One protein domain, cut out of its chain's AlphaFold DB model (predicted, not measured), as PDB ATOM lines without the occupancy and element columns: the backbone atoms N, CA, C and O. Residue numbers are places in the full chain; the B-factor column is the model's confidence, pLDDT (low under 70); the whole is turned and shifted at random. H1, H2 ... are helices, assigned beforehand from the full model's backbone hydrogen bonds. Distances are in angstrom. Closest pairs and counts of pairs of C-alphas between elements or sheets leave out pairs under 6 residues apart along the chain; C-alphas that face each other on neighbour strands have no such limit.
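This is residues 3 to 87 of the 191 residues of an uncharacterized protein of Cycloclasticus sp. (strain P1) (UniProt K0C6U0). Two long helices, H1 and H2, run opposite ways as the two prongs of a long open fork, with a gap between them for most of their length and a long loop, residues 38 to 58, joining them at one end. They come near each other only by that loop; residues 3 to 31 of H1 and residues 67 to 87 of H2 stand free. The printed part has 85 residues with two named helices, H1 then H2, and no named strand; the class is all helix. It is extended, with a radius of gyration of the C-alphas of 18.8 A, and it is a rod that spans 60 by 28 by 19 A.

H1, residues 3 to 37, begins at C-alpha 3 at (112.034, 115.487, 67.179) and is 51.6 A long from first to last C-alpha. Residues 38 to 58 follow, 21 residues with no named element. H2, residues 59 to 87, is 41.4 A long and ends at C-alpha 87 at (115.127, 130.790, 86.307).

H1 and H2 are close but not clearly touching, with 1 pair of C-alphas within 8 A. Their closest C-alphas, those of Leu 37 and Leu 62, are 7.2 A apart. Their lines stand at a shallow tilt of 10 degrees, opposite ways, and their centres are 18.9 A apart. In H2 every O i to N i+4 pair is within hydrogen-bond range; in H1 30 of 31 are.

The two C-alphas farthest apart are those of Ala 3 and Thr 58, at 61.4 A. The printed part has no cut, and the link from H1 to H2 is long. The mean pLDDT of the printed part is 72.1, and 29 residues are under 70, among them residues 3 to 13 and 48 to 57.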
ATOM      1  N   ALA A   3     110.596 115.217  67.047       43.12
ATOM      2  CA  ALA A   3     112.034 115.487  67.179       43.12
ATOM      3  C   ALA A   3     112.377 116.674  68.105       43.12
ATOM      4  O   ALA A   3     113.418 116.674  68.756       43.12
ATOM      5  N   VAL A   4     111.490 117.670  68.209       48.62
ATOM      6  CA  VAL A   4     111.730 118.875  69.028       48.62
ATOM      7  C   VAL A   4     111.551 118.581  70.523       48.62
ATOM      8  O   VAL A   4     112.292 119.111  71.346       48.62
ATOM      9  N   ALA A   5     110.629 117.681  70.883       47.44
ATOM     10  CA  ALA A   5     110.407 117.280  72.272       47.44
ATOM     11  C   ALA A   5     111.579 116.448  72.829       47.44
ATOM     12  O   ALA A   5     112.015 116.676  73.955       47.44
ATOM     13  N   ALA A   6     112.151 115.547  72.021       46.59
ATOM     14  CA  ALA A   6     113.285 114.714  72.427       46.59
ATOM     15  C   ALA A   6     114.565 115.532  72.699       46.59
ATOM     16  O   ALA A   6     115.273 115.271  73.671       46.59
ATOM     17  N   GLY A   7     114.838 116.566  71.892       41.84
ATOM     18  CA  GLY A   7     116.028 117.412  72.056       41.84
ATOM     19  C   GLY A   7     116.017 118.277  73.323       41.84
ATOM     20  O   GLY A   7     117.064 118.506  73.926       41.84
ATOM     21  N   VAL A   8     114.840 118.730  73.769       50.34
ATOM     22  CA  VAL A   8     114.700 119.552  74.987       50.34
ATOM     23  C   VAL A   8     114.816 118.699  76.256       50.34
ATOM     24  O   VAL A   8     115.444 119.124  77.230       50.34
ATOM     25  N   ILE A   9     114.283 117.475  76.230       51.84
ATOM     26  CA  ILE A   9     114.356 116.520  77.348       51.84
ATOM     27  C   ILE A   9     115.795 116.012  77.534       51.84
ATOM     28  O   ILE A   9     116.313 116.009  78.650       51.84
ATOM     29  N   PHE A  10     116.496 115.685  76.443       49.97
ATOM     30  CA  PHE A  10     117.887 115.227  76.522       49.97
ATOM     31  C   PHE A  10     118.826 116.312  77.076       49.97
ATOM     32  O   PHE A  10     119.700 116.024  77.895       49.97
ATOM     33  N   LYS A  11     118.609 117.578  76.686       55.16
ATOM     34  CA  LYS A  11     119.402 118.733  77.134       55.16
ATOM     35  C   LYS A  11     119.193 119.064  78.616       55.16
ATOM     36  O   LYS A  11     120.128 119.489  79.289       55.16
ATOM     37  N   THR A  12     117.987 118.855  79.141       58.00
ATOM     38  CA  THR A  12     117.693 119.087  80.564       58.00
ATOM     39  C   THR A  12     118.249 117.980  81.456       58.00
ATOM     40  O   THR A  12     118.738 118.268  82.547       58.00
ATOM     41  N   GLU A  13     118.254 116.725  81.002       65.38
ATOM     42  CA  GLU A  13     118.818 115.611  81.772       65.38
ATOM     43  C   GLU A  13     120.356 115.658  81.839       65.38
ATOM     44  O   GLU A  13     120.945 115.463  82.906       65.38
ATOM     45  N   THR A  14     121.018 115.999  80.728       70.94
ATOM     46  CA  THR A  14     122.479 116.216  80.699       70.94
ATOM     47  C   THR A  14     122.897 117.424  81.534       70.94
ATOM     48  O   THR A  14     123.885 117.338  82.261       70.94
ATOM     49  N   MET A  15     122.123 118.515  81.514       69.00
ATOM     50  CA  MET A  15     122.382 119.685  82.360       69.00
ATOM     51  C   MET A  15     122.265 119.350  83.855       69.00
ATOM     52  O   MET A  15     123.118 119.768  84.631       69.00
ATOM     53  N   LYS A  16     121.278 118.538  84.264       69.81
ATOM     54  CA  LYS A  16     121.138 118.075  85.657       69.81
ATOM     55  C   LYS A  16     122.305 117.188  86.104       69.81
ATOM     56  O   LYS A  16     122.827 117.387  87.197       69.81
ATOM     57  N   LYS A  17     122.746 116.248  85.258       77.94
ATOM     58  CA  LYS A  17     123.906 115.379  85.545       77.94
ATOM     59  C   LYS A  17     125.205 116.181  85.653       77.94
ATOM     60  O   LYS A  17     125.980 115.951  86.575       77.94
ATOM     61  N   LEU A  18     125.411 117.156  84.767       77.00
ATOM     62  CA  LEU A  18     126.573 118.044  84.806       77.00
ATOM     63  C   LEU A  18     126.574 118.921  86.066       77.00
ATOM     64  O   LEU A  18     127.595 119.014  86.739       77.00
ATOM     65  N   LEU A  19     125.425 119.503  86.427       73.81
ATOM     66  CA  LEU A  19     125.292 120.302  87.650       73.81
ATOM     67  C   LEU A  19     125.576 119.458  88.904       73.81
ATOM     68  O   LEU A  19     126.300 119.895  89.793       73.81
ATOM     69  N   SER A  20     125.060 118.225  88.946       74.38
ATOM     70  CA  SER A  20     125.318 117.279  90.036       74.38
ATOM     71  C   SER A  20     126.789 116.871  90.125       74.38
ATOM     72  O   SER A  20     127.304 116.708  91.227       74.38
ATOM     73  N   LEU A  21     127.470 116.707  88.989       83.56
ATOM     74  CA  LEU A  21     128.890 116.362  88.944       83.56
ATOM     75  C   LEU A  21     129.764 117.527  89.421       83.56
ATOM     76  O   LEU A  21     130.680 117.314  90.211       83.56
ATOM     77  N   ILE A  22     129.451 118.756  88.997       79.31
ATOM     78  CA  ILE A  22     130.135 119.972  89.464       79.31
ATOM     79  C   ILE A  22     129.962 120.132  90.978       79.31
ATOM     80  O   ILE A  22     130.932 120.409  91.676       79.31
ATOM     81  N   PHE A  23     128.755 119.898  91.500       77.88
ATOM     82  CA  PHE A  23     128.491 119.951  92.937       77.88
ATOM     83  C   PHE A  23     129.273 118.886  93.723       77.88
ATOM     84  O   PHE A  23     129.842 119.185  94.770       77.88
ATOM     85  N   LEU A  24     129.371 117.660  93.199       83.25
ATOM     86  CA  LEU A  24     130.153 116.590  93.825       83.25
ATOM     87  C   LEU A  24     131.658 116.911  93.838       83.25
ATOM     88  O   LEU A  24     132.315 116.743  94.862       83.25
ATOM     89  N   MET A  25     132.195 117.411  92.720       79.94
ATOM     90  CA  MET A  25     133.580 117.891  92.626       79.94
ATOM     91  C   MET A  25     133.849 119.016  93.624       79.94
ATOM     92  O   MET A  25     134.888 119.029  94.274       79.94
ATOM     93  N   PHE A  26     132.900 119.935  93.775       79.56
ATOM     94  CA  PHE A  26     133.002 121.038  94.718       79.56
ATOM     95  C   PHE A  26     133.063 120.554  96.177       79.56
ATOM     96  O   PHE A  26     133.963 120.957  96.913       79.56
ATOM     97  N   LEU A  27     132.183 119.629  96.579       79.94
ATOM     98  CA  LEU A  27     132.233 119.006  97.910       79.94
ATOM     99  C   LEU A  27     133.541 118.243  98.149       79.94
ATOM    100  O   LEU A  27     134.075 118.262  99.256       79.94
ATOM    101  N   PHE A  28     134.073 117.595  97.113       84.06
ATOM    102  CA  PHE A  28     135.345 116.887  97.193       84.06
ATOM    103  C   PHE A  28     136.524 117.844  97.419       84.06
ATOM    104  O   PHE A  28     137.330 117.615  98.316       84.06
ATOM    105  N   VAL A  29     136.600 118.943  96.659       80.69
ATOM    106  CA  VAL A  29     137.629 119.982  96.849       80.69
ATOM    107  C   VAL A  29     137.545 120.580  98.255       80.69
ATOM    108  O   VAL A  29     138.571 120.766  98.903       80.69
ATOM    109  N   TRP A  30     136.333 120.820  98.756       78.25
ATOM    110  CA  TRP A  30     136.109 121.314 100.115       78.25
ATOM    111  C   TRP A  30     136.597 120.330 101.189       78.25
ATOM    112  O   TRP A  30     137.296 120.723 102.120       78.25
ATOM    113  N   PHE A  31     136.304 119.040 101.026       80.94
ATOM    114  CA  PHE A  31     136.775 117.995 101.935       80.94
ATOM    115  C   PHE A  31     138.309 117.884 101.951       80.94
ATOM    116  O   PHE A  31     138.914 117.837 103.020       80.94
ATOM    117  N   VAL A  32     138.951 117.914 100.776       80.50
ATOM    118  CA  VAL A  32     140.420 117.901 100.652       80.50
ATOM    119  C   VAL A  32     141.046 119.140 101.297       80.50
ATOM    120  O   VAL A  32     142.073 119.034 101.961       80.50
ATOM    121  N   TYR A  33     140.413 120.305 101.158       74.88
ATOM    122  CA  TYR A  33     140.885 121.544 101.770       74.88
ATOM    123  C   TYR A  33     140.817 121.512 103.305       74.88
ATOM    124  O   TYR A  33     141.744 121.961 103.973       74.88
ATOM    125  N   ILE A  34     139.765 120.921 103.879       75.88
ATOM    126  CA  ILE A  34     139.682 120.701 105.330       75.88
ATOM    127  C   ILE A  34     140.795 119.758 105.796       75.88
ATOM    128  O   ILE A  34     141.454 120.043 106.794       75.88
ATOM    129  N   LEU A  35     141.047 118.665 105.071       78.56
ATOM    130  CA  LEU A  35     142.145 117.737 105.375       78.56
ATOM    131  C   LEU A  35     143.530 118.403 105.294       78.56
ATOM    132  O   LEU A  35     144.396 118.107 106.115       78.56
ATOM    133  N   TYR A  36     143.721 119.319 104.341       74.44
ATOM    134  CA  TYR A  36     144.925 120.146 104.230       74.44
ATOM    135  C   TYR A  36     145.092 121.065 105.448       74.44
ATOM    136  O   TYR A  36     146.114 121.018 106.125       74.44
ATOM    137  N   LEU A  37     144.068 121.855 105.780       70.88
ATOM    138  CA  LEU A  37     144.124 122.814 106.885       70.88
ATOM    139  C   LEU A  37     144.226 122.159 108.273       70.88
ATOM    140  O   LEU A  37     144.751 122.763 109.203       70.88
ATOM    141  N   THR A  38     143.721 120.934 108.423       72.44
ATOM    142  CA  THR A  38     143.818 120.147 109.667       72.44
ATOM    143  C   THR A  38     145.147 119.404 109.814       72.44
ATOM    144  O   THR A  38     145.365 118.756 110.836       72.44
ATOM    145  N   GLY A  39     146.040 119.496 108.821       68.19
ATOM    146  CA  GLY A  39     147.360 118.867 108.861       68.19
ATOM    147  C   GLY A  39     147.340 117.347 108.676       68.19
ATOM    148  O   GLY A  39     148.320 116.680 108.995       68.19
ATOM    149  N   TYR A  40     146.239 116.776 108.171       74.38
ATOM    150  CA  TYR A  40     146.163 115.341 107.864       74.38
ATOM    151  C   TYR A  40     146.985 114.975 106.616       74.38
ATOM    152  O   TYR A  40     147.387 113.824 106.448       74.38
ATOM    153  N   ILE A  41     147.244 115.954 105.740       70.81
ATOM    154  CA  ILE A  41     148.115 115.812 104.569       70.81
ATOM    155  C   ILE A  41     149.529 116.276 104.960       70.81
ATOM    156  O   ILE A  41     149.695 117.453 105.281       70.81
ATOM    157  N   PRO A  42     150.546 115.394 104.946       67.75
ATOM    158  CA  PRO A  42     151.916 115.772 105.286       67.75
ATOM    159  C   PRO A  42     152.510 116.737 104.247       67.75
ATOM    160  O   PRO A  42     152.285 116.578 103.045       67.75
ATOM    161  N   GLU A  43     153.310 117.707 104.710       61.62
ATOM    162  CA  GLU A  43     153.949 118.761 103.893       61.62
ATOM    163  C   GLU A  43     154.745 118.224 102.694       61.62
ATOM    164  O   GLU A  43     154.790 118.862 101.647       61.62
ATOM    165  N   GLU A  44     155.282 117.008 102.798       66.31
ATOM    166  CA  GLU A  44     156.035 116.325 101.737       66.31
ATOM    167  C   GLU A  44     155.212 116.038 100.466       66.31
ATOM    168  O   GLU A  44     155.777 115.817  99.397       66.31
ATOM    169  N   GLN A  45     153.877 116.019 100.562       66.25
ATOM    170  CA  GLN A  45     152.972 115.734  99.439       66.25
ATOM    171  C   GLN A  45     152.418 117.003  98.775       66.25
ATOM    172  O   GLN A  45     151.644 116.915  97.817       66.25
ATOM    173  N   ILE A  46     152.787 118.185  99.276       64.69
ATOM    174  CA  ILE A  46     152.243 119.466  98.832       64.69
ATOM    175  C   ILE A  46     153.204 120.091  97.806       64.69
ATOM    176  O   ILE A  46     154.397 120.201  98.073       64.69
ATOM    177  N   PRO A  47     152.724 120.517  96.621       72.12
ATOM    178  CA  PRO A  47     153.589 121.131  95.618       72.12
ATOM    179  C   PRO A  47     154.283 122.389  96.157       72.12
ATOM    180  O   PRO A  47     153.618 123.238  96.749       72.12
ATOM    181  N   ASP A  48     155.569 122.578  95.835       63.06
ATOM    182  CA  ASP A  48     156.452 123.658  96.335       63.06
ATOM    183  C   ASP A  48     155.931 125.103  96.159       63.06
ATOM    184  O   ASP A  48     156.490 126.063  96.684       63.06
ATOM    185  N   LYS A  49     154.865 125.299  95.377       65.94
ATOM    186  CA  LYS A  49     154.207 126.603  95.195       65.94
ATOM    187  C   LYS A  49     153.226 126.948  96.318       65.94
ATOM    188  O   LYS A  49     152.875 128.113  96.461       65.94
ATOM    189  N   PHE A  50     152.771 125.955  97.080       59.97
ATOM    190  CA  PHE A  50     151.813 126.120  98.174       59.97
ATOM    191  C   PHE A  50     152.483 126.146  99.553       59.97
ATOM    192  O   PHE A  50     151.873 126.615 100.505       59.97
ATOM    193  N   THR A  51     153.755 125.757  99.655       59.81
ATOM    194  CA  THR A  51     154.572 125.848 100.881       59.81
ATOM    195  C   THR A  51     154.927 127.284 101.291       59.81
ATOM    196  O   THR A  51     155.481 127.494 102.363       59.81
ATOM    197  N   GLN A  52     154.592 128.289 100.472       61.00
ATOM    198  CA  GLN A  52     154.714 129.714 100.825       61.00
ATOM    199  C   GLN A  52     153.498 130.260 101.592       61.00
ATOM    200  O   GLN A  52     153.534 131.396 102.058       61.00
ATOM    201  N   LEU A  53     152.411 129.489 101.689       60.22
ATOM    202  CA  LEU A  53     151.231 129.875 102.455       60.22
ATOM    203  C   LEU A  53     151.483 129.572 103.933       60.22
ATOM    204  O   LEU A  53     151.755 128.429 104.294       60.22
ATOM    205  N   GLU A  54     151.380 130.589 104.787       60.00
ATOM    206  CA  GLU A  54     151.437 130.391 106.233       60.00
ATOM    207  C   GLU A  54     150.243 129.531 106.665       60.00
ATOM    208  O   GLU A  54     149.090 129.960 106.605       60.00
ATOM    209  N   LEU A  55     150.520 128.288 107.067       64.75
ATOM    210  CA  LEU A  55     149.515 127.440 107.693       64.75
ATOM    211  C   LEU A  55     149.157 128.013 109.073       64.75
ATOM    212  O   LEU A  55     150.054 128.483 109.785       64.75
ATOM    213  N   PRO A  56     147.874 127.961 109.473       65.81
ATOM    214  CA  PRO A  56     147.466 128.403 110.796       65.81
ATOM    215  C   PRO A  56     148.204 127.577 111.851       65.81
ATOM    216  O   PRO A  56     148.133 126.348 111.864       65.81
ATOM    217  N   LYS A  57     148.931 128.253 112.741       69.44
ATOM    218  CA  LYS A  57     149.751 127.600 113.776       69.44
ATOM    219  C   LYS A  57     148.924 127.264 115.009       69.44
ATOM    220  O   LYS A  57     149.352 126.480 115.855       69.44
ATOM    221  N   THR A  58     147.742 127.868 115.125       74.75
ATOM    222  CA  THR A  58     146.825 127.695 116.250       74.75
ATOM    223  C   THR A  58     145.419 127.343 115.771       74.75
ATOM    224  O   THR A  58     144.974 127.743 114.695       74.75
ATOM    225  N   THR A  59     144.667 126.635 116.615       73.75
ATOM    226  CA  THR A  59     143.251 126.311 116.373       73.75
ATOM    227  C   THR A  59     142.381 127.563 116.188       73.75
ATOM    228  O   THR A  59     141.354 127.497 115.518       73.75
ATOM    229  N   ALA A  60     142.794 128.704 116.751       75.06
ATOM    230  CA  ALA A  60     142.116 129.988 116.588       75.06
ATOM    231  C   ALA A  60     142.283 130.549 115.162       75.06
ATOM    232  O   ALA A  60     141.291 130.846 114.508       75.06
ATOM    233  N   GLU A  61     143.513 130.587 114.639       74.75
ATOM    234  CA  GLU A  61     143.805 131.040 113.264       74.75
ATOM    235  C   GLU A  61     143.170 130.131 112.198       74.75
ATOM    236  O   GLU A  61     142.739 130.593 111.136       74.75
ATOM    237  N   LEU A  62     143.074 128.829 112.494       74.25
ATOM    238  CA  LEU A  62     142.355 127.863 111.666       74.25
ATOM    239  C   LEU A  62     140.853 128.180 111.623       74.25
ATOM    240  O   LEU A  62     140.251 128.173 110.549       74.25
ATOM    241  N   GLY A  63     140.261 128.483 112.782       77.44
ATOM    242  CA  GLY A  63     138.864 128.899 112.897       77.44
ATOM    243  C   GLY A  63     138.570 130.183 112.122       77.44
ATOM    244  O   GLY A  63     137.596 130.229 111.373       77.44
ATOM    245  N   ASP A  64     139.445 131.185 112.223       78.19
ATOM    246  CA  ASP A  64     139.298 132.465 111.520       78.19
ATOM    247  C   ASP A  64     139.407 132.306 109.994       78.19
ATOM    248  O   ASP A  64     138.608 132.865 109.236       78.19
ATOM    249  N   SER A  65     140.347 131.481 109.526       81.00
ATOM    250  CA  SER A  65     140.516 131.181 108.096       81.00
ATOM    251  C   SER A  65     139.315 130.420 107.521       81.00
ATOM    252  O   SER A  65     138.863 130.706 106.409       81.00
ATOM    253  N   LEU A  66     138.763 129.474 108.288       79.06
ATOM    254  CA  LEU A  66     137.538 128.761 107.926       79.06
ATOM    255  C   LEU A  66     136.325 129.698 107.909       79.06
ATOM    256  O   LEU A  66     135.531 129.624 106.975       79.06
ATOM    257  N   ALA A  67     136.209 130.612 108.876       80.38
ATOM    258  CA  ALA A  67     135.111 131.574 108.952       80.38
ATOM    259  C   ALA A  67     135.103 132.560 107.770       80.38
ATOM    260  O   ALA A  67     134.044 132.846 107.206       80.38
ATOM    261  N   LEU A  68     136.272 133.049 107.342       78.75
ATOM    262  CA  LEU A  68     136.383 133.916 106.163       78.75
ATOM    263  C   LEU A  68     135.931 133.204 104.883       78.75
ATOM    264  O   LEU A  68     135.183 133.770 104.086       78.75
ATOM    265  N   ILE A  69     136.337 131.950 104.697       76.81
ATOM    266  CA  ILE A  69     135.959 131.157 103.524       76.81
ATOM    267  C   ILE A  69     134.473 130.791 103.559       76.81
ATOM    268  O   ILE A  69     133.797 130.898 102.535       76.81
ATOM    269  N   ASP A  70     133.945 130.424 104.727       81.06
ATOM    270  CA  ASP A  70     132.519 130.157 104.919       81.06
ATOM    271  C   ASP A  70     131.671 131.395 104.583       81.06
ATOM    272  O   ASP A  70     130.687 131.307 103.847       81.06
ATOM    273  N   SER A  71     132.125 132.587 104.987       79.56
ATOM    274  CA  SER A  71     131.467 133.851 104.631       79.56
ATOM    275  C   SER A  71     131.474 134.129 103.118       79.56
ATOM    276  O   SER A  71     130.476 134.600 102.558       79.56
ATOM    277  N   LEU A  72     132.561 133.778 102.421       79.31
ATOM    278  CA  LEU A  72     132.666 133.922 100.970       79.31
ATOM    279  C   LEU A  72     131.732 132.937 100.256       79.31
ATOM    280  O   LEU A  72     131.025 133.328  99.322       79.31
ATOM    281  N   PHE A  73     131.638 131.696 100.736       81.38
ATOM    282  CA  PHE A  73     130.701 130.710 100.199       81.38
ATOM    283  C   PHE A  73     129.244 131.066 100.453       81.38
ATOM    284  O   PHE A  73     128.433 130.922  99.537       81.38
ATOM    285  N   ALA A  74     128.913 131.596 101.628       83.44
ATOM    286  CA  ALA A  74     127.573 132.085 101.923       83.44
ATOM    287  C   ALA A  74     127.136 133.157 100.909       83.44
ATOM    288  O   ALA A  74     126.017 133.103 100.392       83.44
ATOM    289  N   SER A  75     128.034 134.081 100.544       83.62
ATOM    290  CA  SER A  75     127.740 135.121  99.548       83.62
ATOM    291  C   SER A  75     127.487 134.553  98.141       83.62
ATOM    292  O   SER A  75     126.514 134.931  97.482       83.62
ATOM    293  N   VAL A  76     128.297 133.585  97.698       77.06
ATOM    294  CA  VAL A  76     128.148 132.930  96.386       77.06
ATOM    295  C   VAL A  76     126.885 132.067  96.343       77.06
ATOM    296  O   VAL A  76     126.140 132.108  95.361       77.06
ATOM    297  N   ALA A  77     126.606 131.324  97.414       85.12
ATOM    298  CA  ALA A  77     125.409 130.502  97.541       85.12
ATOM    299  C   ALA A  77     124.131 131.348  97.464       85.12
ATOM    300  O   ALA A  77     123.178 130.957  96.788       85.12
ATOM    301  N   LEU A  78     124.128 132.533  98.081       82.19
ATOM    302  CA  LEU A  78     123.005 133.469  98.023       82.19
ATOM    303  C   LEU A  78     122.747 133.935  96.580       82.19
ATOM    304  O   LEU A  78     121.613 133.877  96.101       82.19
ATOM    305  N   VAL A  79     123.799 134.322  95.849       84.19
ATOM    306  CA  VAL A  79     123.683 134.732  94.438       84.19
ATOM    307  C   VAL A  79     123.173 133.585  93.562       84.19
ATOM    308  O   VAL A  79     122.266 133.789  92.753       84.19
ATOM    309  N   LEU A  80     123.691 132.367  93.742       80.62
ATOM    310  CA  LEU A  80     123.228 131.193  92.994       80.62
ATOM    311  C   LEU A  80     121.771 130.837  93.324       80.62
ATOM    312  O   LEU A  80     121.006 130.512  92.415       80.62
ATOM    313  N   GLY A  81     121.358 130.966  94.589       86.62
ATOM    314  CA  GLY A  81     119.968 130.802  95.013       86.62
ATOM    315  C   GLY A  81     119.032 131.807  94.339       86.62
ATOM    316  O   GLY A  81     117.989 131.427  93.807       86.62
ATOM    317  N   LEU A  82     119.436 133.078  94.262       84.62
ATOM    318  CA  LEU A  82     118.705 134.124  93.541       84.62
ATOM    319  C   LEU A  82     118.567 133.811  92.047       84.62
ATOM    320  O   LEU A  82     117.472 133.906  91.491       84.62
ATOM    321  N   VAL A  83     119.655 133.397  91.392       78.81
ATOM    322  CA  VAL A  83     119.633 133.003  89.974       78.81
ATOM    323  C   VAL A  83     118.695 131.815  89.751       78.81
ATOM    324  O   VAL A  83     117.903 131.831  88.807       78.81
ATOM    325  N   ALA A  84     118.721 130.816  90.635       83.12
ATOM    326  CA  ALA A  84     117.828 129.665  90.560       83.12
ATOM    327  C   ALA A  84     116.350 130.071  90.684       83.12
ATOM    328  O   ALA A  84     115.532 129.637  89.872       83.12
ATOM    329  N   ILE A  85     116.014 130.956  91.631       83.81
ATOM    330  CA  ILE A  85     114.654 131.497  91.793       83.81
ATOM    331  C   ILE A  85     114.211 132.244  90.526       83.81
ATOM    332  O   ILE A  85     113.091 132.054  90.049       83.81
ATOM    333  N   LEU A  86     115.090 133.058  89.932       79.62
ATOM    334  CA  LEU A  86     114.783 133.794  88.702       79.62
ATOM    335  C   LEU A  86     114.536 132.865  87.504       79.62
ATOM    336  O   LEU A  86     113.639 133.131  86.699       79.62
ATOM    337  N   ILE A  87     115.310 131.786  87.372       79.62
ATOM    338  CA  ILE A  87     115.127 130.790  86.307       79.62
ATOM    339  C   ILE A  87     113.811 130.032  86.512       79.62
ATOM    340  O   ILE A  87     112.989 129.993  85.594       79.62
TER     341      ILE A  87